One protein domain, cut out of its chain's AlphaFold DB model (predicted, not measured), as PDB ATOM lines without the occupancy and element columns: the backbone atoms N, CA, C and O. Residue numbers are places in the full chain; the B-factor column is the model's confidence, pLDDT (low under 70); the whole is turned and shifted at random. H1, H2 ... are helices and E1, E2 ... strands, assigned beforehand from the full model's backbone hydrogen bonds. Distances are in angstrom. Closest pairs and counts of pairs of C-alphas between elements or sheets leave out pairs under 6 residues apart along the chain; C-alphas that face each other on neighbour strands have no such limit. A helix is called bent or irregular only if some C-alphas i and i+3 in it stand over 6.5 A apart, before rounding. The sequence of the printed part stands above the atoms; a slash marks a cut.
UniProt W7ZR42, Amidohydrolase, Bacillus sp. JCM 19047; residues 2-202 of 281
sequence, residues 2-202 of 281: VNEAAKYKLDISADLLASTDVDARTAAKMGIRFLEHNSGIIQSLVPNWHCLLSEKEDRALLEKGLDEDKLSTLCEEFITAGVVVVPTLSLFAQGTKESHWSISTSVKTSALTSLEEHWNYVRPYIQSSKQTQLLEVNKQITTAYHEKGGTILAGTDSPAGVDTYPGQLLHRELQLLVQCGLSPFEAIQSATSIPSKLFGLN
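This is residues 2 to 202 of the 281 residues of the protein "Amidohydrolase" of Bacillus sp. JCM 19047 (UniProt W7ZR42). A small parallel sheet of two short strands, E1 and E2, widened by residues 13 to 14 beside E1 and residues 151 to 152 beside E2, sits among a crowd of mostly crossed helices, with H2, H5 and the long H8 toward one face. H3, H2, H5, H8, H6, H9 and H10 follow one another in contact, a row that passes through the middle of the body at H6, whose centre is 6.4 A from the mean of all C-alphas, while H1 and H7 lie far out and touch no helix. The printed part has 201 residues with eleven named helices and two named strands, in the order H1, H2, E1, H3, H4, H5, E2, H6, H7, H8, H9, H10, H11, and is mostly helix. It is compact, with a radius of gyration of the C-alphas of 16.9 A and a rounded outline spanning 46 by 45 by 35 A.

H1, residues 2 to 7, touches no helix. H2, residues 24 to 29, touches H3, residues 39 to 45, about perpendicular at 86 degrees; their closest C-alphas, Ala 24 and Gly 40, are 4.1 A apart. H2 touches H5, residues 68 to 81, at Ala 28 and Ala 81, C-alphas 6.8 A apart, at a steep tilt of 35.0 degrees, only just past shallow. E1, residues 34 to 36, and E2, residues 84 to 86, are parallel neighbours at 23 degrees; N 35 and O 84 are 3.0 A apart, within hydrogen-bond range. E1, H3 to H5 and E2 form a strand-helix-strand unit, two parallel strands with helices between. The hub is H8, residues 128 to 147. It touches H4, residues 55 to 62, at Glu 55 and Lys 130, C-alphas 5.5 A apart; H5 at Cys 75 and Tyr 145, 5.6 A; and H6, residues 89 to 92, at Phe 92 and Leu 135, 5.0 A. H6 touches H9, residues 168 to 179, at Ser 90 and Glu 173, C-alphas 5.2 A apart. H9 touches H10, residues 184 to 191, at Leu 174 and Ala 187, 5.5 A. H10 and H11, residues 193 to 198, meet only through their link. H7, residues 110 to 125, touches no helix. Every O i to N i+4 pair is within hydrogen-bond range in H2, H3, H4, H5, H8 and H11, against 1 of 2 in H1, 8 of 12 in H7, 7 of 8 in H9 and 3 of 4 in H10; H6 is too short for one.

H1 begins at C-alpha 2, (-35.861, -44.214, 14.195). H5 is 19.7 A long and H9 17.6 A. H7, 24.5 A, is irregular, with C-alphas 111 and 114 7.6 A apart, and has a kink of 30 degrees near residue 118. H8, 28.2 A, begins at (-23.375, -14.307, -1.527). H11 ends at (-29.787, -48.751, -2.304).

The two farthest C-alphas, Asp 69 and Ser 110, are 49.1 A apart. The printed part has no cut. H1 to H2, H6 to H7 and H8 to H9 are long links. Residues 99 to 100 and 102 to 111 have pLDDT under 70.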
ATOM      1  N   VAL A   2     -36.738 -43.127  14.684       87.69
ATOM      2  CA  VAL A   2     -35.861 -44.214  14.195       87.69
ATOM      3  C   VAL A   2     -36.339 -45.615  14.571       87.69
ATOM      4  O   VAL A   2     -36.528 -46.459  13.700       87.69
ATOM      5  N   ASN A   3     -36.678 -45.822  15.845       89.12
ATOM      6  CA  ASN A   3     -37.252 -47.089  16.307       89.12
ATOM      7  C   ASN A   3     -38.559 -47.464  15.593       89.12
ATOM      8  O   ASN A   3     -38.866 -48.645  15.479       89.12
ATOM      9  N   GLU A   4     -39.342 -46.482  15.136       92.31
ATOM     10  CA  GLU A   4     -40.599 -46.745  14.435       92.31
ATOM     11  C   GLU A   4     -40.334 -47.141  12.981       92.31
ATOM     12  O   GLU A   4     -40.835 -48.168  12.539       92.31
ATOM     13  N   ALA A   5     -39.478 -46.407  12.263       90.06
ATOM     14  CA  ALA A   5     -39.107 -46.739  10.885       90.06
ATOM     15  C   ALA A   5     -38.455 -48.129  10.789       90.06
ATOM     16  O   ALA A   5     -38.759 -48.901   9.879       90.06
ATOM     17  N   ALA A   6     -37.640 -48.489  11.789       88.81
ATOM     18  CA  ALA A   6     -37.013 -49.802  11.889       88.81
ATOM     19  C   ALA A   6     -38.037 -50.953  11.922       88.81
ATOM     20  O   ALA A   6     -37.802 -51.989  11.299       88.81
ATOM     21  N   LYS A   7     -39.203 -50.772  12.568       92.56
ATOM     22  CA  LYS A   7     -40.283 -51.783  12.571       92.56
ATOM     23  C   LYS A   7     -40.806 -52.078  11.164       92.56
ATOM     24  O   LYS A   7     -41.204 -53.206  10.888       92.56
ATOM     25  N   TYR A   8     -40.776 -51.079  10.284       91.31
ATOM     26  CA  TYR A   8     -41.266 -51.165   8.908       91.31
ATOM     27  C   TYR A   8     -40.150 -51.333   7.870       91.31
ATOM     28  O   TYR A   8     -40.445 -51.375   6.679       91.31
ATOM     29  N   LYS A   9     -38.886 -51.467   8.303       87.88
ATOM     30  CA  LYS A   9     -37.706 -51.534   7.422       87.88
ATOM     31  C   LYS A   9     -37.624 -50.340   6.464       87.88
ATOM     32  O   LYS A   9     -37.281 -50.501   5.296       87.88
ATOM     33  N   LEU A  10     -37.985 -49.162   6.961       88.44
ATOM     34  CA  LEU A  10     -37.887 -47.915   6.217       88.44
ATOM     35  C   LEU A  10     -36.561 -47.234   6.537       88.44
ATOM     36  O   LEU A  10     -36.190 -47.106   7.707       88.44
ATOM     37  N   ASP A  11     -35.881 -46.786   5.489       88.19
ATOM     38  CA  ASP A  11     -34.739 -45.893   5.618       88.19
ATOM     39  C   ASP A  11     -35.188 -44.497   6.065       88.19
ATOM     40  O   ASP A  11     -36.323 -44.073   5.833       88.19
ATOM     41  N   ILE A  12     -34.274 -43.778   6.713       91.19
ATOM     42  CA  ILE A  12     -34.485 -42.406   7.174       91.19
ATOM     43  C   ILE A  12     -33.410 -41.532   6.552       91.19
ATOM     44  O   ILE A  12     -32.218 -41.836   6.685       91.19
ATOM     45  N   SER A  13     -33.857 -40.446   5.926       93.38
ATOM     46  CA  SER A  13     -33.008 -39.307   5.612       93.38
ATOM     47  C   SER A  13     -33.202 -38.199   6.635       93.38
ATOM     48  O   SER A  13     -34.305 -38.030   7.162       93.38
ATOM     49  N   ALA A  14     -32.124 -37.485   6.945       94.62
ATOM     50  CA  ALA A  14     -32.136 -36.379   7.886       94.62
ATOM     51  C   ALA A  14     -31.630 -35.095   7.235       94.62
ATOM     52  O   ALA A  14     -30.486 -35.018   6.782       94.62
ATOM     53  N   ASP A  15     -32.483 -34.077   7.297       93.12
ATOM     54  CA  ASP A  15     -32.102 -32.678   7.177       93.12
ATOM     55  C   ASP A  15     -31.841 -32.129   8.588       93.12
ATOM     56  O   ASP A  15     -32.713 -32.151   9.461       93.12
ATOM     57  N   LEU A  16     -30.609 -31.674   8.815       93.88
ATOM     58  CA  LEU A  16     -30.149 -31.124  10.088       93.88
ATOM     59  C   LEU A  16     -29.774 -29.639   9.980       93.88
ATOM     60  O   LEU A  16     -29.128 -29.117  10.885       93.88
ATOM     61  N   LEU A  17     -30.187 -28.925   8.920       89.25
ATOM     62  CA  LEU A  17     -29.783 -27.536   8.640       89.25
ATOM     63  C   LEU A  17     -29.952 -26.586   9.835       89.25
ATOM     64  O   LEU A  17     -29.091 -25.737  10.077       89.25
ATOM     65  N   ALA A  18     -31.046 -26.732  10.584       86.44
ATOM     66  CA  ALA A  18     -31.375 -25.905  11.746       86.44
ATOM     67  C   ALA A  18     -31.185 -26.619  13.098       86.44
ATOM     68  O   ALA A  18     -31.530 -26.056  14.135       86.44
ATOM     69  N   SER A  19     -30.669 -27.851  13.100       88.38
ATOM     70  CA  SER A  19     -30.487 -28.630  14.325       88.38
ATOM     71  C   SER A  19     -29.399 -28.023  15.214       88.38
ATOM     72  O   SER A  19     -28.325 -27.659  14.734       88.38
ATOM     73  N   THR A  20     -29.662 -27.945  16.518       84.50
ATOM     74  CA  THR A  20     -28.672 -27.579  17.548       84.50
ATOM     75  C   THR A  20     -28.378 -28.717  18.521       84.50
ATOM     76  O   THR A  20     -27.369 -28.680  19.217       84.50
ATOM     77  N   ASP A  21     -29.244 -29.732  18.557       87.06
ATOM     78  CA  ASP A  21     -29.218 -30.787  19.576       87.06
ATOM     79  C   ASP A  21     -28.702 -32.123  19.026       87.06
ATOM     80  O   ASP A  21     -28.215 -32.967  19.778       87.06
ATOM     81  N   VAL A  22     -28.827 -32.331  17.711       91.81
ATOM     82  CA  VAL A  22     -28.440 -33.570  17.028       91.81
ATOM     83  C   VAL A  22     -27.577 -33.230  15.823       91.81
ATOM     84  O   VAL A  22     -28.051 -32.591  14.886       91.81
ATOM     85  N   ASP A  23     -26.333 -33.695  15.843       96.12
ATOM     86  CA  ASP A  23     -25.392 -33.618  14.728       96.12
ATOM     87  C   ASP A  23     -25.389 -34.919  13.898       96.12
ATOM     88  O   ASP A  23     -26.044 -35.911  14.244       96.12
ATOM     89  N   ALA A  24     -24.629 -34.951  12.799       96.56
ATOM     90  CA  ALA A  24     -24.557 -36.132  11.934       96.56
ATOM     91  C   ALA A  24     -23.989 -37.361  12.653       96.56
ATOM     92  O   ALA A  24     -24.453 -38.480  12.431       96.56
ATOM     93  N   ARG A  25     -23.003 -37.174  13.538       96.94
ATOM     94  CA  ARG A  25     -22.409 -38.268  14.318       96.94
ATOM     95  C   ARG A  25     -23.421 -38.920  15.251       96.94
ATOM     96  O   ARG A  25     -23.462 -40.149  15.352       96.94
ATOM     97  N   THR A  26     -24.248 -38.124  15.913       96.25
ATOM     98  CA  THR A  26     -25.333 -38.619  16.765       96.25
ATOM     99  C   THR A  26     -26.419 -39.279  15.924       96.25
ATOM    100  O   THR A  26     -26.822 -40.401  16.233       96.25
ATOM    101  N   ALA A  27     -26.826 -38.656  14.814       95.75
ATOM    102  CA  ALA A  27     -27.799 -39.220  13.880       95.75
ATOM    103  C   ALA A  27     -27.363 -40.597  13.341       95.75
ATOM    104  O   ALA A  27     -28.139 -41.556  13.385       95.75
ATOM    105  N   ALA A  28     -26.102 -40.733  12.923       95.81
ATOM    106  CA  ALA A  28     -25.534 -41.992  12.447       95.81
ATOM    107  C   ALA A  28     -25.571 -43.085  13.530       95.81
ATOM    108  O   ALA A  28     -26.001 -44.208  13.267       95.81
ATOM    109  N   LYS A  29     -25.216 -42.753  14.781       94.75
ATOM    110  CA  LYS A  29     -25.316 -43.682  15.927       94.75
ATOM    111  C   LYS A  29     -26.751 -44.112  16.228       94.75
ATOM    112  O   LYS A  29     -26.964 -45.209  16.735       94.75
ATOM    113  N   MET A  30     -27.728 -43.261  15.922       93.38
ATOM    114  CA  MET A  30     -29.146 -43.592  16.052       93.38
ATOM    115  C   MET A  30     -29.649 -44.500  14.923       93.38
ATOM    116  O   MET A  30     -30.756 -45.015  15.039       93.38
ATOM    117  N   GLY A  31     -28.857 -44.728  13.867       91.38
ATOM    118  CA  GLY A  31     -29.209 -45.569  12.722       91.38
ATOM    119  C   GLY A  31     -29.730 -44.800  11.506       91.38
ATOM    120  O   GLY A  31     -30.258 -45.420  10.585       91.38
ATOM    121  N   ILE A  32     -29.601 -43.470  11.484       94.69
ATOM    122  CA  ILE A  32     -29.899 -42.668  10.290       94.69
ATOM    123  C   ILE A  32     -28.793 -42.907   9.264       94.69
ATOM    124  O   ILE A  32     -27.608 -42.807   9.578       94.69
ATOM    125  N   ARG A  33     -29.196 -43.245   8.037       93.00
ATOM    126  CA  ARG A  33     -28.274 -43.650   6.972       93.00
ATOM    127  C   ARG A  33     -28.074 -42.580   5.916       93.00
ATOM    128  O   ARG A  33     -27.004 -42.557   5.333       93.00
ATOM    129  N   PHE A  34     -29.056 -41.722   5.661       97.25
ATOM    130  CA  PHE A  34     -28.958 -40.688   4.632       97.25
ATOM    131  C   PHE A  34     -28.844 -39.322   5.306       97.25
ATOM    132  O   PHE A  34     -29.660 -38.982   6.164       97.25
ATOM    133  N   LEU A  35     -27.790 -38.583   4.967       97.81
ATOM    134  CA  LEU A  35     -27.529 -37.249   5.498       97.81
ATOM    135  C   LEU A  35     -27.546 -36.233   4.361       97.81
ATOM    136  O   LEU A  35     -26.743 -36.333   3.428       97.81
ATOM    137  N   GLU A  36     -28.438 -35.257   4.474       97.56
ATOM    138  CA  GLU A  36     -28.616 -34.191   3.491       97.56
ATOM    139  C   GLU A  36     -27.725 -32.977   3.824       97.56
ATOM    140  O   GLU A  36     -27.415 -32.689   4.986       97.56
ATOM    141  N   HIS A  37     -27.320 -32.237   2.791       96.88
ATOM    142  CA  HIS A  37     -26.714 -30.898   2.857       96.88
ATOM    143  C   HIS A  37     -25.375 -30.772   3.610       96.88
ATOM    144  O   HIS A  37     -24.944 -29.656   3.898       96.88
ATOM    145  N   ASN A  38     -24.756 -31.886   4.019       97.69
ATOM    146  CA  ASN A  38     -23.612 -31.960   4.948       97.69
ATOM    147  C   ASN A  38     -23.761 -31.159   6.260       97.69
ATOM    148  O   ASN A  38     -22.803 -31.062   7.027       97.69
ATOM    149  N   SER A  39     -24.931 -30.599   6.565       95.62
ATOM    150  CA  SER A  39     -25.115 -29.649   7.668       95.62
ATOM    151  C   SER A  39     -24.813 -30.294   9.020       95.62
ATOM    152  O   SER A  39     -24.048 -29.754   9.819       95.62
ATOM    153  N   GLY A  40     -25.297 -31.521   9.214       96.56
ATOM    154  CA  GLY A  40     -24.956 -32.344  10.372       96.56
ATOM    155  C   GLY A  40     -23.466 -32.669  10.485       96.56
ATOM    156  O   GLY A  40     -22.957 -32.837  11.592       96.56
ATOM    157  N   ILE A  41     -22.756 -32.768   9.359       97.62
ATOM    158  CA  ILE A  41     -21.317 -33.068   9.330       97.62
ATOM    159  C   ILE A  41     -20.532 -31.842   9.793       97.62
ATOM    160  O   ILE A  41     -19.632 -31.970  10.621       97.62
ATOM    161  N   ILE A  42     -20.924 -30.649   9.332       97.31
ATOM    162  CA  ILE A  42     -20.362 -29.382   9.816       97.31
ATOM    163  C   ILE A  42     -20.618 -29.247  11.323       97.31
ATOM    164  O   ILE A  42     -19.677 -28.974  12.060       97.31
ATOM    165  N   GLN A  43     -21.834 -29.536  11.803       96.75
ATOM    166  CA  GLN A  43     -22.173 -29.533  13.239       96.75
ATOM    167  C   GLN A  43     -21.279 -30.463  14.071       96.75
ATOM    168  O   GLN A  43     -20.842 -30.088  15.158       96.75
ATOM    169  N   SER A  44     -20.958 -31.655  13.554       96.75
ATOM    170  CA  SER A  44     -20.063 -32.607  14.225       96.75
ATOM    171  C   SER A  44     -18.610 -32.133  14.324       96.75
ATOM    172  O   SER A  44     -17.862 -32.631  15.168       96.75
ATOM    173  N   LEU A  45     -18.188 -31.209  13.458       97.06
ATOM    174  CA  LEU A  45     -16.819 -30.685  13.404       97.06
ATOM    175  C   LEU A  45     -16.695 -29.302  14.054       97.06
ATOM    176  O   LEU A  45     -15.645 -28.972  14.607       97.06
ATOM    177  N   VAL A  46     -17.767 -28.511  14.004       96.00
ATOM    178  CA  VAL A  46     -17.829 -27.111  14.421       96.00
ATOM    179  C   VAL A  46     -19.010 -26.937  15.382       96.00
ATOM    180  O   VAL A  46     -20.136 -26.663  14.957       96.00
ATOM    181  N   PRO A  47     -18.778 -27.095  16.698       90.12
ATOM    182  CA  PRO A  47     -19.826 -26.939  17.700       90.12
ATOM    183  C   PRO A  47     -20.526 -25.577  17.608       90.12
ATOM    184  O   PRO A  47     -19.878 -24.552  17.393       90.12
ATOM    185  N   ASN A  48     -21.841 -25.567  17.843       91.44
ATOM    186  CA  ASN A  48     -22.738 -24.403  17.741       91.44
ATOM    187  C   ASN A  48     -22.968 -23.859  16.322       91.44
ATOM    188  O   ASN A  48     -23.711 -22.889  16.172       91.44
ATOM    189  N   TRP A  49     -22.373 -24.450  15.282       95.56
ATOM    190  CA  TRP A  49     -22.708 -24.068  13.917       95.56
ATOM    191  C   TRP A  49     -24.094 -24.603  13.524       95.56
ATOM    192  O   TRP A  49     -24.412 -25.760  13.777       95.56
ATOM    193  N   HIS A  50     -24.908 -23.780  12.865       94.44
ATOM    194  CA  HIS A  50     -26.103 -24.210  12.137       94.44
ATOM    195  C   HIS A  50     -26.374 -23.239  10.981       94.44
ATOM    196  O   HIS A  50     -25.947 -22.081  11.000       94.44
ATOM    197  N   CYS A  51     -27.124 -23.675   9.969       89.88
ATOM    198  CA  CYS A  51     -27.267 -22.919   8.722       89.88
ATOM    199  C   CYS A  51     -28.029 -21.587   8.891       89.88
ATOM    200  O   CYS A  51     -27.919 -20.699   8.043       89.88
ATOM    201  N   LEU A  52     -28.772 -21.412   9.990       89.88
ATOM    202  CA  LEU A  52     -29.548 -20.196  10.280       89.88
ATOM    203  C   LEU A  52     -28.754 -19.084  10.988       89.88
ATOM    204  O   LEU A  52     -29.313 -18.017  11.232       89.88
ATOM    205  N   LEU A  53     -27.471 -19.299  11.302       92.12
ATOM    206  CA  LEU A  53     -26.607 -18.254  11.864       92.12
ATOM    207  C   LEU A  53     -26.526 -17.024  10.949       92.12
ATOM    208  O   LEU A  53     -26.642 -17.135   9.726       92.12
ATOM    209  N   SER A  54     -26.271 -15.841  11.508       92.81
ATOM    210  CA  SER A  54     -25.957 -14.669  10.679       92.81
ATOM    211  C   SER A  54     -24.643 -14.875   9.913       92.81
ATOM    212  O   SER A  54     -23.785 -15.642  10.341       92.81
ATOM    213  N   GLU A  55     -24.428 -14.154   8.806       93.19
ATOM    214  CA  GLU A  55     -23.147 -14.192   8.073       93.19
ATOM    215  C   GLU A  55     -21.935 -13.947   8.980       93.19
ATOM    216  O   GLU A  55     -20.884 -14.555   8.796       93.19
ATOM    217  N   LYS A  56     -22.068 -13.048   9.959       95.38
ATOM    218  CA  LYS A  56     -20.976 -12.720  10.878       95.38
ATOM    219  C   LYS A  56     -20.633 -13.901  11.788       95.38
ATOM    220  O   LYS A  56     -19.454 -14.158  12.012       95.38
ATOM    221  N   GLU A  57     -21.643 -14.576  12.329       95.62
ATOM    222  CA  GLU A  57     -21.469 -15.734  13.214       95.62
ATOM    223  C   GLU A  57     -20.958 -16.951  12.441       95.62
ATOM    224  O   GLU A  57     -19.989 -17.574  12.865       95.62
ATOM    225  N   ASP A  58     -21.556 -17.229  11.280       95.38
ATOM    226  CA  ASP A  58     -21.137 -18.293  10.363       95.38
ATOM    227  C   ASP A  58     -19.659 -18.137   9.990       95.38
ATOM    228  O   ASP A  58     -18.850 -19.043  10.206       95.38
ATOM    229  N   ARG A  59     -19.277 -16.923   9.570       95.31
ATOM    230  CA  ARG A  59     -17.890 -16.587   9.261       95.31
ATOM    231  C   ARG A  59     -16.979 -16.796  10.458       95.31
ATOM    232  O   ARG A  59     -15.945 -17.424  10.298       95.31
ATOM    233  N   ALA A  60     -17.349 -16.303  11.638       96.25
ATOM    234  CA  ALA A  60     -16.516 -16.426  12.834       96.25
ATOM    235  C   ALA A  60     -16.247 -17.890  13.231       96.25
ATOM    236  O   ALA A  60     -15.170 -18.195  13.742       96.25
ATOM    237  N   LEU A  61     -17.205 -18.790  12.991       96.44
ATOM    238  CA  LEU A  61     -17.058 -20.218  13.283       96.44
ATOM    239  C   LEU A  61     -16.265 -20.968  12.205       96.44
ATOM    240  O   LEU A  61     -15.509 -21.879  12.539       96.44
ATOM    241  N   LEU A  62     -16.411 -20.584  10.936       95.81
ATOM    242  CA  LEU A  62     -15.823 -21.291   9.793       95.81
ATOM    243  C   LEU A  62     -14.550 -20.635   9.227       95.81
ATOM    244  O   LEU A  62     -13.938 -21.190   8.319       95.81
ATOM    245  N   GLU A  63     -14.119 -19.475   9.734       91.12
ATOM    246  CA  GLU A  63     -12.956 -18.718   9.223       91.12
ATOM    247  C   GLU A  63     -11.655 -19.531   9.243       91.12
ATOM    248  O   GLU A  63     -10.802 -19.362   8.376       91.12
ATOM    249  N   LYS A  64     -11.507 -20.439  10.214       89.25
ATOM    250  CA  LYS A  64     -10.321 -21.300  10.340       89.25
ATOM    251  C   LYS A  64     -10.364 -22.543   9.444       89.25
ATOM    252  O   LYS A  64      -9.396 -23.296   9.442       89.25
ATOM    253  N   GLY A  65     -11.455 -22.752   8.704       92.75
ATOM    254  CA  GLY A  65     -11.709 -23.980   7.959       92.75
ATOM    255  C   GLY A  65     -12.052 -25.167   8.861       92.75
ATOM    256  O   GLY A  65     -12.186 -25.037  10.082       92.75
ATOM    257  N   LEU A  66     -12.217 -26.336   8.241       97.06
ATOM    258  CA  LEU A  66     -12.433 -27.592   8.953       97.06
ATOM    259  C   LEU A  66     -11.104 -28.207   9.402       97.06
ATOM    260  O   LEU A  66     -10.110 -28.168   8.684       97.06
ATOM    261  N   ASP A  67     -11.118 -28.826  10.579       97.56
ATOM    262  CA  ASP A  67     -10.023 -29.663  11.074       97.56
ATOM    263  C   ASP A  67      -9.962 -30.962  10.247       97.56
ATOM    264  O   ASP A  67     -10.863 -31.802  10.334       97.56
ATOM    265  N   GLU A  68      -8.933 -31.095   9.406       97.31
ATOM    266  CA  GLU A  68      -8.805 -32.183   8.425       97.31
ATOM    267  C   GLU A  68      -8.681 -33.567   9.078       97.31
ATOM    268  O   GLU A  68      -9.285 -34.527   8.595       97.31
ATOM    269  N   ASP A  69      -7.978 -33.676  10.208       98.19
ATOM    270  CA  ASP A  69      -7.822 -34.942  10.934       98.19
ATOM    271  C   ASP A  69      -9.162 -35.401  11.524       98.19
ATOM    272  O   ASP A  69      -9.538 -36.581  11.437       98.19
ATOM    273  N   LYS A  70      -9.936 -34.461  12.086       98.38
ATOM    274  CA  LYS A  70     -11.288 -34.752  12.584       98.38
ATOM    275  C   LYS A  70     -12.257 -35.081  11.457       98.38
ATOM    276  O   LYS A  70     -13.068 -35.991  11.633       98.38
ATOM    277  N   LEU A  71     -12.179 -34.377  10.327       98.62
ATOM    278  CA  LEU A  71     -12.988 -34.671   9.144       98.62
ATOM    279  C   LEU A  71     -12.681 -36.080   8.626       98.62
ATOM    280  O   LEU A  71     -13.598 -36.883   8.488       98.62
ATOM    281  N   SER A  72     -11.401 -36.413   8.443       98.50
ATOM    282  CA  SER A  72     -10.942 -37.744   8.026       98.50
ATOM    283  C   SER A  72     -11.467 -38.842   8.958       98.50
ATOM    284  O   SER A  72     -12.042 -39.826   8.491       98.50
ATOM    285  N   THR A  73     -11.345 -38.642  10.275       98.62
ATOM    286  CA  THR A  73     -11.864 -39.580  11.285       98.62
ATOM    287  C   THR A  73     -13.385 -39.739  11.177       98.62
ATOM    288  O   THR A  73     -13.906 -40.852  11.198       98.62
ATOM    289  N   LEU A  74     -14.117 -38.632  11.028       98.50
ATOM    290  CA  LEU A  74     -15.575 -38.650  10.905       98.50
ATOM    291  C   LEU A  74     -16.037 -39.367   9.626       98.50
ATOM    292  O   LEU A  74     -16.996 -40.135   9.671       98.50
ATOM    293  N   CYS A  75     -15.338 -39.170   8.504       98.75
ATOM    294  CA  CYS A  75     -15.606 -39.887   7.259       98.75
ATOM    295  C   CYS A  75     -15.472 -41.407   7.442       98.75
ATOM    296  O   CYS A  75     -16.352 -42.151   7.012       98.75
ATOM    297  N   GLU A  76     -14.417 -41.878   8.111       98.62
ATOM    298  CA  GLU A  76     -14.201 -43.310   8.377       98.62
ATOM    299  C   GLU A  76     -15.298 -43.910   9.267       98.62
ATOM    300  O   GLU A  76     -15.793 -45.014   9.003       98.62
ATOM    301  N   GLU A  77     -15.732 -43.168  10.287       98.19
ATOM    302  CA  GLU A  77     -16.859 -43.564  11.135       98.19
ATOM    303  C   GLU A  77     -18.157 -43.700  10.330       98.19
ATOM    304  O   GLU A  77     -18.886 -44.680  10.488       98.19
ATOM    305  N   PHE A  78     -18.432 -42.750   9.437       98.44
ATOM    306  CA  PHE A  78     -19.625 -42.746   8.590       98.44
ATOM    307  C   PHE A  78     -19.621 -43.874   7.568       98.44
ATOM    308  O   PHE A  78     -20.630 -44.567   7.424       98.44
ATOM    309  N   ILE A  79     -18.478 -44.132   6.937       98.44
ATOM    310  CA  ILE A  79     -18.312 -45.269   6.030       98.44
ATOM    311  C   ILE A  79     -18.562 -46.579   6.778       98.44
ATOM    312  O   ILE A  79     -19.330 -47.420   6.307       98.44
ATOM    313  N   THR A  80     -17.988 -46.728   7.976       97.44
ATOM    314  CA  THR A  80     -18.183 -47.918   8.822       97.44
ATOM    315  C   THR A  80     -19.647 -48.092   9.232       97.44
ATOM    316  O   THR A  80     -20.160 -49.212   9.245       97.44
ATOM    317  N   ALA A  81     -20.347 -46.993   9.521       95.94
ATOM    318  CA  ALA A  81     -21.774 -46.992   9.839       95.94
ATOM    319  C   ALA A  81     -22.682 -47.186   8.605       95.94
ATOM    320  O   ALA A  81     -23.891 -47.393   8.744       95.94
ATOM    321  N   GLY A  82     -22.124 -47.153   7.390       96.25
ATOM    322  CA  GLY A  82     -22.877 -47.250   6.142       96.25
ATOM    323  C   GLY A  82     -23.724 -46.013   5.847       96.25
ATOM    324  O   GLY A  82     -24.796 -46.146   5.253       96.25
ATOM    325  N   VAL A  83     -23.260 -44.843   6.287       97.94
ATOM    326  CA  VAL A  83     -23.860 -43.545   5.982       97.94
ATOM    327  C   VAL A  83     -23.668 -43.217   4.500       97.94
ATOM    328  O   VAL A  83     -22.640 -43.498   3.882       97.94
ATOM    329  N   VAL A  84     -24.685 -42.601   3.926       98.50
ATOM    330  CA  VAL A  84     -24.757 -42.114   2.558       98.50
ATOM    331  C   VAL A  84     -24.937 -40.604   2.628       98.50
ATOM    332  O   VAL A  84     -25.812 -40.111   3.339       98.50
ATOM    333  N   VAL A  85     -24.097 -39.877   1.899       98.69
ATOM    334  CA  VAL A  85     -24.090 -38.411   1.904       98.69
ATOM    335  C   VAL A  85     -24.764 -37.885   0.641       98.69
ATOM    336  O   VAL A  85     -24.454 -38.325  -0.469       98.69
ATOM    337  N   VAL A  86     -25.671 -36.929   0.812       98.62
ATOM    338  CA  VAL A  86     -26.336 -36.198  -0.271       98.62
ATOM    339  C   VAL A  86     -25.991 -34.716  -0.093       98.62
ATOM    340  O   VAL A  86     -26.641 -34.010   0.675       98.62
ATOM    341  N   PRO A  87     -24.910 -34.224  -0.719       98.19
ATOM    342  CA  PRO A  87     -24.336 -32.932  -0.354       98.19
ATOM    343  C   PRO A  87     -25.163 -31.744  -0.853       98.19
ATOM    344  O   PRO A  87     -25.089 -30.664  -0.270       98.19
ATOM    345  N   THR A  88     -25.966 -31.919  -1.909       97.44
ATOM    346  CA  THR A  88     -26.779 -30.854  -2.522       97.44
ATOM    347  C   THR A  88     -25.952 -29.604  -2.837       97.44
ATOM    348  O   THR A  88     -26.353 -28.478  -2.552       97.44
ATOM    349  N   LEU A  89     -24.758 -29.787  -3.407       97.31
ATOM    350  CA  LEU A  89     -23.801 -28.700  -3.657       97.31
ATOM    351  C   LEU A  89     -24.424 -27.563  -4.474       97.31
ATOM    352  O   LEU A  89     -24.093 -26.392  -4.280       97.31
ATOM    353  N   SER A  90     -25.345 -27.893  -5.375       94.44
ATOM    354  CA  SER A  90     -26.068 -26.926  -6.187       94.44
ATOM    355  C   SER A  90     -26.924 -25.952  -5.376       94.44
ATOM    356  O   SER A  90     -27.077 -24.811  -5.807       94.44
ATOM    357  N   LEU A  91     -27.443 -26.367  -4.212       93.25
ATOM    358  CA  LEU A  91     -28.183 -25.495  -3.294       93.25
ATOM    359  C   LEU A  91     -27.259 -24.409  -2.730       93.25
ATOM    360  O   LEU A  91     -27.585 -23.227  -2.774       93.25
ATOM    361  N   PHE A  92     -26.069 -24.795  -2.268       93.44
ATOM    362  CA  PHE A  92     -25.078 -23.858  -1.727       93.44
ATOM    363  C   PHE A  92     -24.372 -23.033  -2.813       93.44
ATOM    364  O   PHE A  92     -23.779 -21.994  -2.530       93.44
ATOM    365  N   ALA A  93     -24.454 -23.449  -4.079       92.00
ATOM    366  CA  ALA A  93     -23.931 -22.676  -5.202       92.00
ATOM    367  C   ALA A  93     -24.782 -21.442  -5.545       92.00
ATOM    368  O   ALA A  93     -24.299 -20.547  -6.254       92.00
ATOM    369  N   GLN A  94     -26.019 -21.354  -5.052       87.62
ATOM    370  CA  GLN A  94     -26.911 -20.231  -5.326       87.62
ATOM    371  C   GLN A  94     -26.346 -18.903  -4.801       87.62
ATOM    372  O   GLN A  94     -25.716 -18.835  -3.747       87.62
ATOM    373  N   GLY A  95     -26.550 -17.817  -5.546       83.12
ATOM    374  CA  GLY A  95     -26.042 -16.493  -5.171       83.12
ATOM    375  C   GLY A  95     -24.511 -16.347  -5.160       83.12
ATOM    376  O   GLY A  95     -24.018 -15.258  -4.865       83.12
ATOM    377  N   THR A  96     -23.744 -17.392  -5.493       86.38
ATOM    378  CA  THR A  96     -22.277 -17.339  -5.642       86.38
ATOM    379  C   THR A  96     -21.880 -17.061  -7.098       86.38
ATOM    380  O   THR A  96     -22.726 -17.051  -7.989       86.38
ATOM    381  N   LYS A  97     -20.584 -16.903  -7.402       78.88
ATOM    382  CA  LYS A  97     -20.116 -16.834  -8.806       78.88
ATOM    383  C   LYS A  97     -20.427 -18.110  -9.602       78.88
ATOM    384  O   LYS A  97     -20.624 -18.044 -10.812       78.88
ATOM    385  N   GLU A  98     -20.528 -19.249  -8.918       77.62
ATOM    386  CA  GLU A  98     -20.888 -20.550  -9.493       77.62
ATOM    387  C   GLU A  98     -22.376 -20.631  -9.898       77.62
ATOM    388  O   GLU A  98     -22.755 -21.580 -10.593       77.62
ATOM    389  N   SER A  99     -23.194 -19.638  -9.506       68.81
ATOM    390  CA  SER A  99     -24.604 -19.488  -9.906       68.81
ATOM    391  C   SER A  99     -24.777 -19.014 -11.351       68.81
ATOM    392  O   SER A  99     -25.829 -19.243 -11.941       68.81
ATOM    393  N   HIS A 100     -23.732 -18.459 -11.987       63.06
ATOM    394  CA  HIS A 100     -23.731 -18.128 -13.423       63.06
ATOM    395  C   HIS A 100     -23.653 -19.367 -14.332       63.06
ATOM    396  O   HIS A 100     -23.222 -19.302 -15.485       63.06
ATOM    397  N   TRP A 101     -24.077 -20.517 -13.816       72.12
ATOM    398  CA  TRP A 101     -24.282 -21.715 -14.594       72.12
ATOM    399  C   TRP A 101     -25.423 -21.475 -15.583       72.12
ATOM    400  O   TRP A 101     -26.550 -21.168 -15.199       72.12
ATOM    401  N   SER A 102     -25.122 -21.572 -16.881       66.12
ATOM    402  CA  SER A 102     -26.087 -21.280 -17.939       66.12
ATOM    403  C   SER A 102     -27.292 -22.216 -17.827       66.12
ATOM    404  O   SER A 102     -27.189 -23.395 -18.169       66.12
ATOM    405  N   ILE A 103     -28.436 -21.701 -17.399       66.38
ATOM    406  CA  ILE A 103     -29.709 -22.410 -17.517       66.38
ATOM    407  C   ILE A 103     -30.039 -22.486 -19.009       66.38
ATOM    408  O   ILE A 103     -29.874 -21.506 -19.742       66.38
ATOM    409  N   SER A 104     -30.477 -23.651 -19.484       62.84
ATOM    410  CA  SER A 104     -30.992 -23.752 -20.849       62.84
ATOM    411  C   SER A 104     -32.222 -22.854 -20.965       62.84
ATOM    412  O   SER A 104     -33.232 -23.088 -20.297       62.84
ATOM    413  N   THR A 105     -32.139 -21.822 -21.805       53.22
ATOM    414  CA  THR A 105     -33.204 -20.829 -22.027       53.22
ATOM    415  C   THR A 105     -34.501 -21.448 -22.550       53.22
ATOM    416  O   THR A 105     -35.558 -20.840 -22.424       53.22
ATOM    417  N   SER A 106     -34.435 -22.677 -23.066       53.56
ATOM    418  CA  SER A 106     -35.564 -23.454 -23.585       53.56
ATOM    419  C   SER A 106     -36.584 -23.907 -22.533       53.56
ATOM    420  O   SER A 106     -37.613 -24.450 -22.914       53.56
ATOM    421  N   VAL A 107     -36.318 -23.722 -21.233       56.41
ATOM    422  CA  VAL A 107     -37.234 -24.118 -20.138       56.41
ATOM    423  C   VAL A 107     -37.788 -22.900 -19.387       56.41
ATOM    424  O   VAL A 107     -38.381 -23.053 -18.327       56.41
ATOM    425  N   LYS A 108     -37.638 -21.674 -19.913       58.88
ATOM    426  CA  LYS A 108     -38.364 -20.498 -19.397       58.88
ATOM    427  C   LYS A 108     -39.834 -20.565 -19.810       58.88
ATOM    428  O   LYS A 108     -40.304 -19.822 -20.663       58.88
ATOM    429  N   THR A 109     -40.523 -21.529 -19.230       61.75
ATOM    430  CA  THR A 109     -41.949 -21.772 -19.392       61.75
ATOM    431  C   THR A 109     -42.719 -20.934 -18.376       61.75
ATOM    432  O   THR A 109     -42.204 -20.709 -17.276       61.75
ATOM    433  N   SER A 110     -43.987 -20.607 -18.640       61.69
ATOM    434  CA  SER A 110     -44.879 -20.064 -17.598       61.69
ATOM    435  C   SER A 110     -44.965 -20.975 -16.361       61.69
ATOM    436  O   SER A 110     -45.265 -20.494 -15.268       61.69
ATOM    437  N   ALA A 111     -44.626 -22.273 -16.508       61.75
ATOM    438  CA  ALA A 111     -44.527 -23.268 -15.431       61.75
ATOM    439  C   ALA A 111     -43.671 -22.815 -14.244       61.75
ATOM    440  O   ALA A 111     -43.864 -23.294 -13.129       61.75
ATOM    441  N   LEU A 112     -42.752 -21.877 -14.477       71.12
ATOM    442  CA  LEU A 112     -41.820 -21.378 -13.478       71.12
ATOM    443  C   LEU A 112     -42.219 -20.024 -12.888       71.12
ATOM    444  O   LEU A 112     -41.548 -19.591 -11.964       71.12
ATOM    445  N   THR A 113     -43.282 -19.359 -13.356       72.25
ATOM    446  CA  THR A 113     -43.605 -17.986 -12.925       72.25
ATOM    447  C   THR A 113     -43.759 -17.864 -11.406       72.25
ATOM    448  O   THR A 113     -43.176 -16.965 -10.811       72.25
ATOM    449  N   SER A 114     -44.461 -18.796 -10.752       74.00
ATOM    450  CA  SER A 114     -44.605 -18.781  -9.288       74.00
ATOM    451  C   SER A 114     -43.283 -19.040  -8.553       74.00
ATOM    452  O   SER A 114     -43.049 -18.477  -7.485       74.00
ATOM    453  N   LEU A 115     -42.395 -19.857  -9.129       79.38
ATOM    454  CA  LEU A 115     -41.046 -20.068  -8.599       79.38
ATOM    455  C   LEU A 115     -40.178 -18.826  -8.792       79.38
ATOM    456  O   LEU A 115     -39.463 -18.449  -7.876       79.38
ATOM    457  N   GLU A 116     -40.271 -18.147  -9.935       81.00
ATOM    458  CA  GLU A 116     -39.553 -16.897 -10.185       81.00
ATOM    459  C   GLU A 116     -40.016 -15.783  -9.238       81.00
ATOM    460  O   GLU A 116     -39.183 -15.049  -8.710       81.00
ATOM    461  N   GLU A 117     -41.317 -15.680  -8.958       82.00
ATOM    462  CA  GLU A 117     -41.860 -14.766  -7.944       82.00
ATOM    463  C   GLU A 117     -41.320 -15.089  -6.546       82.00
ATOM    464  O   GLU A 117     -40.814 -14.194  -5.860       82.00
ATOM    465  N   HIS A 118     -41.353 -16.365  -6.147       82.19
ATOM    466  CA  HIS A 118     -40.784 -16.812  -4.876       82.19
ATOM    467  C   HIS A 118     -39.282 -16.511  -4.789       82.19
ATOM    468  O   HIS A 118     -38.814 -15.924  -3.816       82.19
ATOM    469  N   TRP A 119     -38.516 -16.836  -5.828       86.00
ATOM    470  CA  TRP A 119     -37.083 -16.577  -5.865       86.00
ATOM    471  C   TRP A 119     -36.774 -15.084  -5.842       86.00
ATOM    472  O   TRP A 119     -35.841 -14.680  -5.157       86.00
ATOM    473  N   ASN A 120     -37.557 -14.242  -6.521       86.25
ATOM    474  CA  ASN A 120     -37.409 -12.786  -6.446       86.25
ATOM    475  C   ASN A 120     -37.676 -12.253  -5.034       86.25
ATOM    476  O   ASN A 120     -36.990 -11.325  -4.605       86.25
ATOM    477  N   TYR A 121     -38.617 -12.854  -4.303       84.75
ATOM    478  CA  TYR A 121     -38.863 -12.537  -2.899       84.75
ATOM    479  C   TYR A 121     -37.709 -12.977  -1.984       84.75
ATOM    480  O   TYR A 121     -37.305 -12.221  -1.104       84.75
ATOM    481  N   VAL A 122     -37.143 -14.170  -2.200       84.75
ATOM    482  CA  VAL A 122     -36.068 -14.730  -1.359       84.75
ATOM    483  C   VAL A 122     -34.695 -14.112  -1.663       84.75
ATOM    484  O   VAL A 122     -33.872 -13.955  -0.762       84.75
ATOM    485  N   ARG A 123     -34.434 -13.714  -2.914       87.88
ATOM    486  CA  ARG A 123     -33.120 -13.251  -3.406       87.88
ATOM    487  C   ARG A 123     -32.449 -12.172  -2.546       87.88
ATOM    488  O   ARG A 123     -31.253 -12.324  -2.304       87.88
ATOM    489  N   PRO A 124     -33.141 -11.130  -2.042       87.94
ATOM    490  CA  PRO A 124     -32.520 -10.118  -1.184       87.94
ATOM    491  C   PRO A 124     -31.960 -10.667   0.137       87.94
ATOM    492  O   PRO A 124     -31.095 -10.033   0.735       87.94
ATOM    493  N   TYR A 125     -32.437 -11.828   0.593       86.12
ATOM    494  CA  TYR A 125     -31.987 -12.480   1.824       86.12
ATOM    495  C   TYR A 125     -30.795 -13.426   1.600       86.12
ATOM    496  O   TYR A 125     -30.183 -13.884   2.565       86.12
ATOM    497  N   ILE A 126     -30.433 -13.712   0.344       85.88
ATOM    498  CA  ILE A 126     -29.281 -14.553   0.015       85.88
ATOM    499  C   ILE A 126     -27.993 -13.731   0.100       85.88
ATOM    500  O   ILE A 126     -27.719 -12.860  -0.722       85.88
ATOM    501  N   GLN A 127     -27.167 -14.054   1.091       90.06
ATOM    502  CA  GLN A 127     -25.857 -13.440   1.296       90.06
ATOM    503  C   GLN A 127     -24.787 -14.213   0.515       90.06
ATOM    504  O   GLN A 127     -24.361 -15.293   0.925       90.06
ATOM    505  N   SER A 128     -24.339 -13.662  -0.618       90.19
ATOM    506  CA  SER A 128     -23.375 -14.307  -1.527       90.19
ATOM    507  C   SER A 128     -22.072 -14.745  -0.859       90.19
ATOM    508  O   SER A 128     -21.525 -15.794  -1.195       90.19
ATOM    509  N   SER A 129     -21.555 -13.953   0.076       91.75
ATOM    510  CA  SER A 129     -20.346 -14.264   0.846       91.75
ATOM    511  C   SER A 129     -20.535 -15.489   1.733       91.75
ATOM    512  O   SER A 129     -19.710 -16.398   1.678       91.75
ATOM    513  N   LYS A 130     -21.644 -15.547   2.483       92.88
ATOM    514  CA  LYS A 130     -22.010 -16.720   3.286       92.88
ATOM    515  C   LYS A 130     -22.188 -17.957   2.402       92.88
ATOM    516  O   LYS A 130     -21.591 -18.988   2.678       92.88
ATOM    517  N   GLN A 131     -22.932 -17.847   1.297       92.50
ATOM    518  CA  GLN A 131     -23.115 -18.976   0.372       92.50
ATOM    519  C   GLN A 131     -21.795 -19.465  -0.228       92.50
ATOM    520  O   GLN A 131     -21.569 -20.663  -0.339       92.50
ATOM    521  N   THR A 132     -20.879 -18.551  -0.554       93.44
ATOM    522  CA  THR A 132     -19.554 -18.927  -1.067       93.44
ATOM    523  C   THR A 132     -18.759 -19.715  -0.024       93.44
ATOM    524  O   THR A 132     -18.146 -20.722  -0.366       93.44
ATOM    525  N   GLN A 133     -18.797 -19.293   1.244       94.44
ATOM    526  CA  GLN A 133     -18.146 -20.012   2.341       94.44
ATOM    527  C   GLN A 133     -18.770 -21.397   2.565       94.44
ATOM    528  O   GLN A 133     -18.042 -22.384   2.662       94.44
ATOM    529  N   LEU A 134     -20.102 -21.492   2.581       95.25
ATOM    530  CA  LEU A 134     -20.801 -22.766   2.745       95.25
ATOM    531  C   LEU A 134     -20.564 -23.722   1.580       95.25
ATOM    532  O   LEU A 134     -20.384 -24.914   1.817       95.25
ATOM    533  N   LEU A 135     -20.531 -23.225   0.342       95.94
ATOM    534  CA  LEU A 135     -20.203 -24.041  -0.822       95.94
ATOM    535  C   LEU A 135     -18.800 -24.636  -0.696       95.94
ATOM    536  O   LEU A 135     -18.631 -25.821  -0.960       95.94
ATOM    537  N   GLU A 136     -17.812 -23.842  -0.284       96.19
ATOM    538  CA  GLU A 136     -16.433 -24.313  -0.133       96.19
ATOM    539  C   GLU A 136     -16.321 -25.401   0.939       96.19
ATOM    540  O   GLU A 136     -15.783 -26.475   0.680       96.19
ATOM    541  N   VAL A 137     -16.920 -25.176   2.111       97.50
ATOM    542  CA  VAL A 137     -16.952 -26.165   3.202       97.50
ATOM    543  C   VAL A 137     -17.666 -27.449   2.765       97.50
ATOM    544  O   VAL A 137     -17.182 -28.553   3.013       97.50
ATOM    545  N   ASN A 138     -18.793 -27.330   2.059       98.00
ATOM    546  CA  ASN A 138     -19.519 -28.480   1.526       98.00
ATOM    547  C   ASN A 138     -18.710 -29.255   0.481       98.00
ATOM    548  O   ASN A 138     -18.721 -30.490   0.490       98.00
ATOM    549  N   LYS A 139     -17.989 -28.557  -0.406       98.44
ATOM    550  CA  LYS A 139     -17.075 -29.189  -1.364       98.44
ATOM    551  C   LYS A 139     -15.943 -29.909  -0.637       98.44
ATOM    552  O   LYS A 139     -15.697 -31.063  -0.961       98.44
ATOM    553  N   GLN A 140     -15.330 -29.289   0.375       98.50
ATOM    554  CA  GLN A 140     -14.268 -29.902   1.181       98.50
ATOM    555  C   GLN A 140     -14.733 -31.218   1.825       98.50
ATOM    556  O   GLN A 140     -14.052 -32.236   1.705       98.50
ATOM    557  N   ILE A 141     -15.916 -31.228   2.453       98.81
ATOM    558  CA  ILE A 141     -16.504 -32.440   3.051       98.81
ATOM    559  C   ILE A 141     -16.776 -33.501   1.983       98.81
ATOM    560  O   ILE A 141     -16.446 -34.670   2.174       98.81
ATOM    561  N   THR A 142     -17.367 -33.097   0.857       98.88
ATOM    562  CA  THR A 142     -17.720 -34.015  -0.235       98.88
ATOM    563  C   THR A 142     -16.477 -34.668  -0.837       98.88
ATOM    564  O   THR A 142     -16.467 -35.884  -1.020       98.88
ATOM    565  N   THR A 143     -15.418 -33.888  -1.079       98.88
ATOM    566  CA  THR A 143     -14.117 -34.383  -1.547       98.88
ATOM    567  C   THR A 143     -13.524 -35.375  -0.549       98.88
ATOM    568  O   THR A 143     -13.251 -36.513  -0.916       98.88
ATOM    569  N   ALA A 144     -13.411 -35.001   0.732       98.81
ATOM    570  CA  ALA A 144     -12.832 -35.875   1.754       98.81
ATOM    571  C   ALA A 144     -13.612 -37.195   1.906       98.81
ATOM    572  O   ALA A 144     -13.021 -38.266   2.059       98.81
ATOM    573  N   TYR A 145     -14.946 -37.138   1.831       98.88
ATOM    574  CA  TYR A 145     -15.779 -38.333   1.908       98.88
ATOM    575  C   TYR A 145     -15.615 -39.232   0.677       98.88
ATOM    576  O   TYR A 145     -15.514 -40.452   0.826       98.88
ATOM    577  N   HIS A 146     -15.540 -38.650  -0.527       98.81
ATOM    578  CA  HIS A 146     -15.283 -39.387  -1.772       98.81
ATOM    579  C   HIS A 146     -13.909 -40.061  -1.765       98.81
ATOM    580  O   HIS A 146     -13.830 -41.262  -2.016       98.81
ATOM    581  N   GLU A 147     -12.851 -39.335  -1.399       98.62
ATOM    582  CA  GLU A 147     -11.473 -39.846  -1.359       98.62
ATOM    583  C   GLU A 147     -11.310 -41.034  -0.397       98.62
ATOM    584  O   GLU A 147     -10.505 -41.936  -0.637       98.62
ATOM    585  N   LYS A 148     -12.114 -41.080   0.672       98.56
ATOM    586  CA  LYS A 148     -12.172 -42.204   1.621       98.56
ATOM    587  C   LYS A 148     -12.997 -43.399   1.122       98.56
ATOM    588  O   LYS A 148     -13.024 -44.431   1.789       98.56
ATOM    589  N   GLY A 149     -13.666 -43.290  -0.026       98.38
ATOM    590  CA  GLY A 149     -14.550 -44.325  -0.574       98.38
ATOM    591  C   GLY A 149     -15.987 -44.270  -0.046       98.38
ATOM    592  O   GLY A 149     -16.707 -45.271  -0.095       98.38
ATOM    593  N   GLY A 150     -16.412 -43.119   0.479       98.56
ATOM    594  CA  GLY A 150     -17.774 -42.874   0.932       98.56
ATOM    595  C   GLY A 150     -18.801 -42.929  -0.197       98.56
ATOM    596  O   GLY A 150     -18.525 -42.611  -1.353       98.56
ATOM    597  N   THR A 151     -20.025 -43.344   0.137       98.69
ATOM    598  CA  THR A 151     -21.130 -43.380  -0.832       98.69
ATOM    599  C   THR A 151     -21.818 -42.020  -0.895       98.69
ATOM    600  O   THR A 151     -22.408 -41.579   0.091       98.69
ATOM    601  N   ILE A 152     -21.776 -41.389  -2.067       98.88
ATOM    602  CA  ILE A 152     -22.413 -40.096  -2.338       98.88
ATOM    603  C   ILE A 152     -23.563 -40.291  -3.329       98.88
ATOM    604  O   ILE A 152     -23.415 -41.037  -4.302       98.88
ATOM    605  N   LEU A 153     -24.695 -39.618  -3.101       98.69
ATOM    606  CA  LEU A 153     -25.796 -39.507  -4.066       98.69
ATOM    607  C   LEU A 153     -25.909 -38.079  -4.592       98.69
ATOM    608  O   LEU A 153     -25.640 -37.123  -3.870       98.69
ATOM    609  N   ALA A 154     -26.350 -37.937  -5.839       98.44
ATOM    610  CA  ALA A 154     -26.717 -36.633  -6.377       98.44
ATOM    611  C   ALA A 154     -28.136 -36.259  -5.924       98.44
ATOM    612  O   ALA A 154     -29.096 -36.974  -6.217       98.44
ATOM    613  N   GLY A 155     -28.262 -35.116  -5.258       97.06
ATOM    614  CA  GLY A 155     -29.524 -34.486  -4.875       97.06
ATOM    615  C   GLY A 155     -29.409 -32.977  -5.056       97.06
ATOM    616  O   GLY A 155     -28.305 -32.449  -5.085       97.06
ATOM    617  N   THR A 156     -30.527 -32.276  -5.235       95.19
ATOM    618  CA  THR A 156     -30.488 -30.850  -5.619       95.19
ATOM    619  C   THR A 156     -31.255 -29.929  -4.688       95.19
ATOM    620  O   THR A 156     -31.119 -28.716  -4.819       95.19
ATOM    621  N   ASP A 157     -32.100 -30.497  -3.826       93.25
ATOM    622  CA  ASP A 157     -33.081 -29.772  -3.017       93.25
ATOM    623  C   ASP A 157     -33.978 -28.821  -3.837       93.25
ATOM    624  O   ASP A 157     -34.449 -27.793  -3.372       93.25
ATOM    625  N   SER A 158     -34.198 -29.110  -5.123       88.69
ATOM    626  CA  SER A 158     -34.996 -28.220  -5.975       88.69
ATOM    627  C   SER A 158     -36.486 -28.317  -5.621       88.69
ATOM    628  O   SER A 158     -37.004 -29.436  -5.581       88.69
ATOM    629  N   PRO A 159     -37.213 -27.190  -5.467       87.06
ATOM    630  CA  PRO A 159     -36.842 -25.819  -5.849       87.06
ATOM    631  C   PRO A 159     -36.475 -24.882  -4.668       87.06
ATOM    632  O   PRO A 159     -36.823 -23.698  -4.700       87.06
ATOM    633  N   ALA A 160     -35.810 -25.376  -3.619       87.31
ATOM    634  CA  ALA A 160     -35.436 -24.582  -2.445       87.31
ATOM    635  C   ALA A 160     -34.481 -23.428  -2.787       87.31
ATOM    636  O   ALA A 160     -33.653 -23.533  -3.688       87.31
ATOM    637  N   GLY A 161     -34.572 -22.320  -2.050       85.31
ATOM    638  CA  GLY A 161     -33.667 -21.183  -2.216       85.31
ATOM    639  C   GLY A 161     -33.970 -20.329  -3.450       85.31
ATOM    640  O   GLY A 161     -35.102 -19.880  -3.604       85.31
ATOM    641  N   VAL A 162     -32.962 -20.031  -4.279       85.69
ATOM    642  CA  VAL A 162     -33.097 -19.193  -5.490       85.69
ATOM    643  C   VAL A 162     -32.386 -19.808  -6.686       85.69
ATOM    644  O   VAL A 162     -31.327 -20.409  -6.545       85.69
ATOM    645  N   ASP A 163     -32.939 -19.604  -7.884       81.38
ATOM    646  CA  ASP A 163     -32.370 -20.099  -9.147       81.38
ATOM    647  C   ASP A 163     -32.182 -21.636  -9.187       81.38
ATOM    648  O   ASP A 163     -31.356 -22.165  -9.934       81.38
ATOM    649  N   THR A 164     -32.971 -22.381  -8.407       84.88
ATOM    650  CA  THR A 164     -32.903 -23.844  -8.285       84.88
ATOM    651  C   THR A 164     -33.899 -24.542  -9.211       84.88
ATOM    652  O   THR A 164     -34.858 -25.193  -8.798       84.88
ATOM    653  N   TYR A 165     -33.662 -24.406 -10.514       83.88
ATOM    654  CA  TYR A 165     -34.533 -24.918 -11.577       83.88
ATOM    655  C   TYR A 165     -34.682 -26.454 -11.546       83.88
ATOM    656  O   TYR A 165     -33.711 -27.159 -11.862       83.88
ATOM    657  N   PRO A 166     -35.887 -26.998 -11.255       84.38
ATOM    658  CA  PRO A 166     -36.120 -28.439 -11.236       84.38
ATOM    659  C   PRO A 166     -35.720 -29.118 -12.550       84.38
ATOM    660  O   PRO A 166     -35.923 -28.591 -13.645       84.38
ATOM    661  N   GLY A 167     -35.113 -30.299 -12.440       85.50
ATOM    662  CA  GLY A 167     -34.556 -31.047 -13.569       85.50
ATOM    663  C   GLY A 167     -33.202 -30.512 -14.046       85.50
ATOM    664  O   GLY A 167     -32.246 -31.279 -14.136       85.50
ATOM    665  N   GLN A 168     -33.075 -29.204 -14.294       86.88
ATOM    666  CA  GLN A 168     -31.811 -28.627 -14.770       86.88
ATOM    667  C   GLN A 168     -30.707 -28.686 -13.715       86.88
ATOM    668  O   GLN A 168     -29.561 -29.000 -14.045       86.88
ATOM    669  N   LEU A 169     -31.051 -28.420 -12.454       91.00
ATOM    670  CA  LEU A 169     -30.068 -28.307 -11.382       91.00
ATOM    671  C   LEU A 169     -29.331 -29.626 -11.099       91.00
ATOM    672  O   LEU A 169     -28.184 -29.595 -10.667       91.00
ATOM    673  N   LEU A 170     -29.910 -30.779 -11.454       95.25
ATOM    674  CA  LEU A 170     -29.229 -32.070 -11.320       95.25
ATOM    675  C   LEU A 170     -27.969 -32.133 -12.188       95.25
ATOM    676  O   LEU A 170     -26.937 -32.619 -11.745       95.25
ATOM    677  N   HIS A 171     -27.997 -31.569 -13.398       95.50
ATOM    678  CA  HIS A 171     -26.803 -31.494 -14.246       95.50
ATOM    679  C   HIS A 171     -25.710 -30.615 -13.634       95.50
ATOM    680  O   HIS A 171     -24.522 -30.857 -13.859       95.50
ATOM    681  N   ARG A 172     -26.108 -29.586 -12.877       94.19
ATOM    682  CA  ARG A 172     -25.172 -28.753 -12.129       94.19
ATOM    683  C   ARG A 172     -24.595 -29.515 -10.942       94.19
ATOM    684  O   ARG A 172     -23.380 -29.489 -10.775       94.19
ATOM    685  N   GLU A 173     -25.418 -30.243 -10.195       97.56
ATOM    686  CA  GLU A 173     -24.945 -31.109  -9.113       97.56
ATOM    687  C   GLU A 173     -23.888 -32.097  -9.617       97.56
ATOM    688  O   GLU A 173     -22.797 -32.165  -9.062       97.56
ATOM    689  N   LEU A 174     -24.129 -32.763 -10.753       98.38
ATOM    690  CA  LEU A 174     -23.146 -33.664 -11.365       98.38
ATOM    691  C   LEU A 174     -21.821 -32.966 -11.707       98.38
ATOM    692  O   LEU A 174     -20.752 -33.534 -11.501       98.38
ATOM    693  N   GLN A 175     -21.871 -31.732 -12.216       97.25
ATOM    694  CA  GLN A 175     -20.663 -30.946 -12.486       97.25
ATOM    695  C   GLN A 175     -19.917 -30.582 -11.201       97.25
ATOM    696  O   GLN A 175     -18.691 -30.631 -11.187       97.25
ATOM    697  N   LEU A 176     -20.635 -30.216 -10.136       97.81
ATOM    698  CA  LEU A 176     -20.040 -29.882  -8.841       97.81
ATOM    699  C   LEU A 176     -19.422 -31.117  -8.177       97.81
ATOM    700  O   LEU A 176     -18.313 -31.024  -7.669       97.81
ATOM    701  N   LEU A 177     -20.066 -32.281  -8.275       98.81
ATOM    702  CA  LEU A 177     -19.493 -33.547  -7.819       98.81
ATOM    703  C   LEU A 177     -18.191 -33.883  -8.561       98.81
ATOM    704  O   LEU A 177     -17.218 -34.281  -7.928       98.81
ATOM    705  N   VAL A 178     -18.130 -33.660  -9.880       98.69
ATOM    706  CA  VAL A 178     -16.873 -33.818 -10.637       98.69
ATOM    707  C   VAL A 178     -15.804 -32.819 -10.180       98.69
ATOM    708  O   VAL A 178     -14.631 -33.176 -10.087       98.69
ATOM    709  N   GLN A 179     -16.184 -31.584  -9.833       97.88
ATOM    710  CA  GLN A 179     -15.251 -30.621  -9.228       97.88
ATOM    711  C   GLN A 179     -14.736 -31.077  -7.850       97.88
ATOM    712  O   GLN A 179     -13.641 -30.675  -7.469       97.88
ATOM    713  N   CYS A 180     -15.484 -31.918  -7.128       98.69
ATOM    714  CA  CYS A 180     -15.068 -32.533  -5.862       98.69
ATOM    715  C   CYS A 180     -14.257 -33.829  -6.035       98.69
ATOM    716  O   CYS A 180     -14.030 -34.532  -5.058       98.69
ATOM    717  N   GLY A 181     -13.825 -34.164  -7.255       98.50
ATOM    718  CA  GLY A 181     -12.927 -35.296  -7.506       98.50
ATOM    719  C   GLY A 181     -13.602 -36.568  -8.015       98.50
ATOM    720  O   GLY A 181     -12.896 -37.484  -8.443       98.50
ATOM    721  N   LEU A 182     -14.939 -36.625  -8.074       98.81
ATOM    722  CA  LEU A 182     -15.622 -37.746  -8.717       98.81
ATOM    723  C   LEU A 182     -15.288 -37.770 -10.214       98.81
ATOM    724  O   LEU A 182     -15.332 -36.752 -10.910       98.81
ATOM    725  N   SER A 183     -15.031 -38.953 -10.763       98.81
ATOM    726  CA  SER A 183     -15.020 -39.119 -12.213       98.81
ATOM    727  C   SER A 183     -16.421 -38.855 -12.789       98.81
ATOM    728  O   SER A 183     -17.433 -39.077 -12.113       98.81
ATOM    729  N   PRO A 184     -16.538 -38.464 -14.073       98.81
ATOM    730  CA  PRO A 184     -17.844 -38.338 -14.717       98.81
ATOM    731  C   PRO A 184     -18.694 -39.615 -14.633       98.81
ATOM    732  O   PRO A 184     -19.919 -39.541 -14.573       98.81
ATOM    733  N   PHE A 185     -18.054 -40.789 -14.605       98.50
ATOM    734  CA  PHE A 185     -18.747 -42.060 -14.423       98.50
ATOM    735  C   PHE A 185     -19.351 -42.179 -13.018       98.50
ATOM    736  O   PHE A 185     -20.545 -42.437 -12.904       98.50
ATOM    737  N   GLU A 186     -18.569 -41.927 -11.964       98.81
ATOM    738  CA  GLU A 186     -19.048 -41.962 -10.573       98.81
ATOM    739  C   GLU A 186     -20.165 -40.943 -10.325       98.81
ATOM    740  O   GLU A 186     -21.172 -41.277  -9.701       98.81
ATOM    741  N   ALA A 187     -20.044 -39.732 -10.880       98.81
ATOM    742  CA  ALA A 187     -21.099 -38.724 -10.801       98.81
ATOM    743  C   ALA A 187     -22.406 -39.221 -11.453       98.81
ATOM    744  O   ALA A 187     -23.482 -39.094 -10.879       98.81
ATOM    745  N   ILE A 188     -22.355 -39.865 -12.623       98.44
ATOM    746  CA  ILE A 188     -23.564 -40.455 -13.231       98.44
ATOM    747  C   ILE A 188     -24.118 -41.591 -12.360       98.44
ATOM    748  O   ILE A 188     -25.337 -41.718 -12.208       98.44
ATOM    749  N   GLN A 189     -23.251 -42.420 -11.775       98.44
ATOM    750  CA  GLN A 189     -23.667 -43.513 -10.897       98.44
ATOM    751  C   GLN A 189     -24.377 -43.013  -9.632       98.44
ATOM    752  O   GLN A 189     -25.356 -43.648  -9.225       98.44
ATOM    753  N   SER A 190     -23.946 -41.882  -9.058       98.69
ATOM    754  CA  SER A 190     -24.567 -41.267  -7.872       98.69
ATOM    755  C   SER A 190     -26.012 -40.816  -8.116       98.69
ATOM    756  O   SER A 190     -26.813 -40.803  -7.185       98.69
ATOM    757  N   ALA A 191     -26.373 -40.526  -9.371       97.69
ATOM    758  CA  ALA A 191     -27.738 -40.196  -9.789       97.69
ATOM    759  C   ALA A 191     -28.541 -41.397 -10.332       97.69
ATOM    760  O   ALA A 191     -29.732 -41.260 -10.605       97.69
ATOM    761  N   THR A 192     -27.916 -42.563 -10.548       97.12
ATOM    762  CA  THR A 192     -28.544 -43.690 -11.270       97.12
ATOM    763  C   THR A 192     -28.366 -45.035 -10.563       97.12
ATOM    764  O   THR A 192     -29.234 -45.472  -9.805       97.12
ATOM    765  N   SER A 193     -27.255 -45.737 -10.796       97.19
ATOM    766  CA  SER A 193     -27.084 -47.118 -10.341       97.19
ATOM    767  C   SER A 193     -26.930 -47.254  -8.831       97.19
ATOM    768  O   SER A 193     -27.362 -48.266  -8.279       97.19
ATOM    769  N   ILE A 194     -26.336 -46.265  -8.156       97.81
ATOM    770  CA  ILE A 194     -26.181 -46.282  -6.696       97.81
ATOM    771  C   ILE A 194     -27.548 -46.155  -6.004       97.81
ATOM    772  O   ILE A 194     -27.889 -47.082  -5.265       97.81
ATOM    773  N   PRO A 195     -28.379 -45.124  -6.268       95.56
ATOM    774  CA  PRO A 195     -29.704 -45.053  -5.652       95.56
ATOM    775  C   PRO A 195     -30.593 -46.231  -6.076       95.56
ATOM    776  O   PRO A 195     -31.307 -46.782  -5.243       95.56
ATOM    777  N   SER A 196     -30.484 -46.712  -7.324       94.81
ATOM    778  CA  SER A 196     -31.200 -47.922  -7.752       94.81
ATOM    779  C   SER A 196     -30.839 -49.141  -6.897       94.81
ATOM    780  O   SER A 196     -31.722 -49.913  -6.537       94.81
ATOM    781  N   LYS A 197     -29.558 -49.325  -6.559       94.56
ATOM    782  CA  LYS A 197     -29.104 -50.425  -5.699       94.56
ATOM    783  C   LYS A 197     -29.573 -50.244  -4.255       94.56
ATOM    784  O   LYS A 197     -30.037 -51.214  -3.664       94.56
ATOM    785  N   LEU A 198     -29.442 -49.038  -3.700       93.31
ATOM    786  CA  LEU A 198     -29.787 -48.751  -2.304       93.31
ATOM    787  C   LEU A 198     -31.281 -48.938  -2.033       93.31
ATOM    788  O   LEU A 198     -31.642 -49.565  -1.045       93.31
ATOM    789  N   PHE A 199     -32.136 -48.481  -2.948       90.44
ATOM    790  CA  PHE A 199     -33.591 -48.550  -2.791       90.44
ATOM    791  C   PHE A 199     -34.223 -49.798  -3.426       90.44
ATOM    792  O   PHE A 199     -35.444 -49.887  -3.540       90.44
ATOM    793  N   GLY A 200     -33.413 -50.765  -3.874       89.81
ATOM    794  CA  GLY A 200     -33.911 -52.008  -4.477       89.81
ATOM    795  C   GLY A 200     -34.701 -51.801  -5.775       89.81
ATOM    796  O   GLY A 200     -35.569 -52.607  -6.108       89.81
ATOM    797  N   LEU A 201     -34.417 -50.725  -6.511       89.94
ATOM    798  CA  LEU A 201     -35.075 -50.403  -7.774       89.94
ATOM    799  C   LEU A 201     -34.432 -51.180  -8.928       89.94
ATOM    800  O   LEU A 201     -33.235 -51.475  -8.928       89.94
ATOM    801  N   ASN A 202     -35.214 -51.459  -9.970       86.44
ATOM    802  CA  ASN A 202     -34.732 -52.092 -11.200       86.44
ATOM    803  C   ASN A 202     -34.423 -51.051 -12.294       86.44
ATOM    804  O   ASN A 202     -34.736 -51.258 -13.466       86.44
TER     805      ASN A 202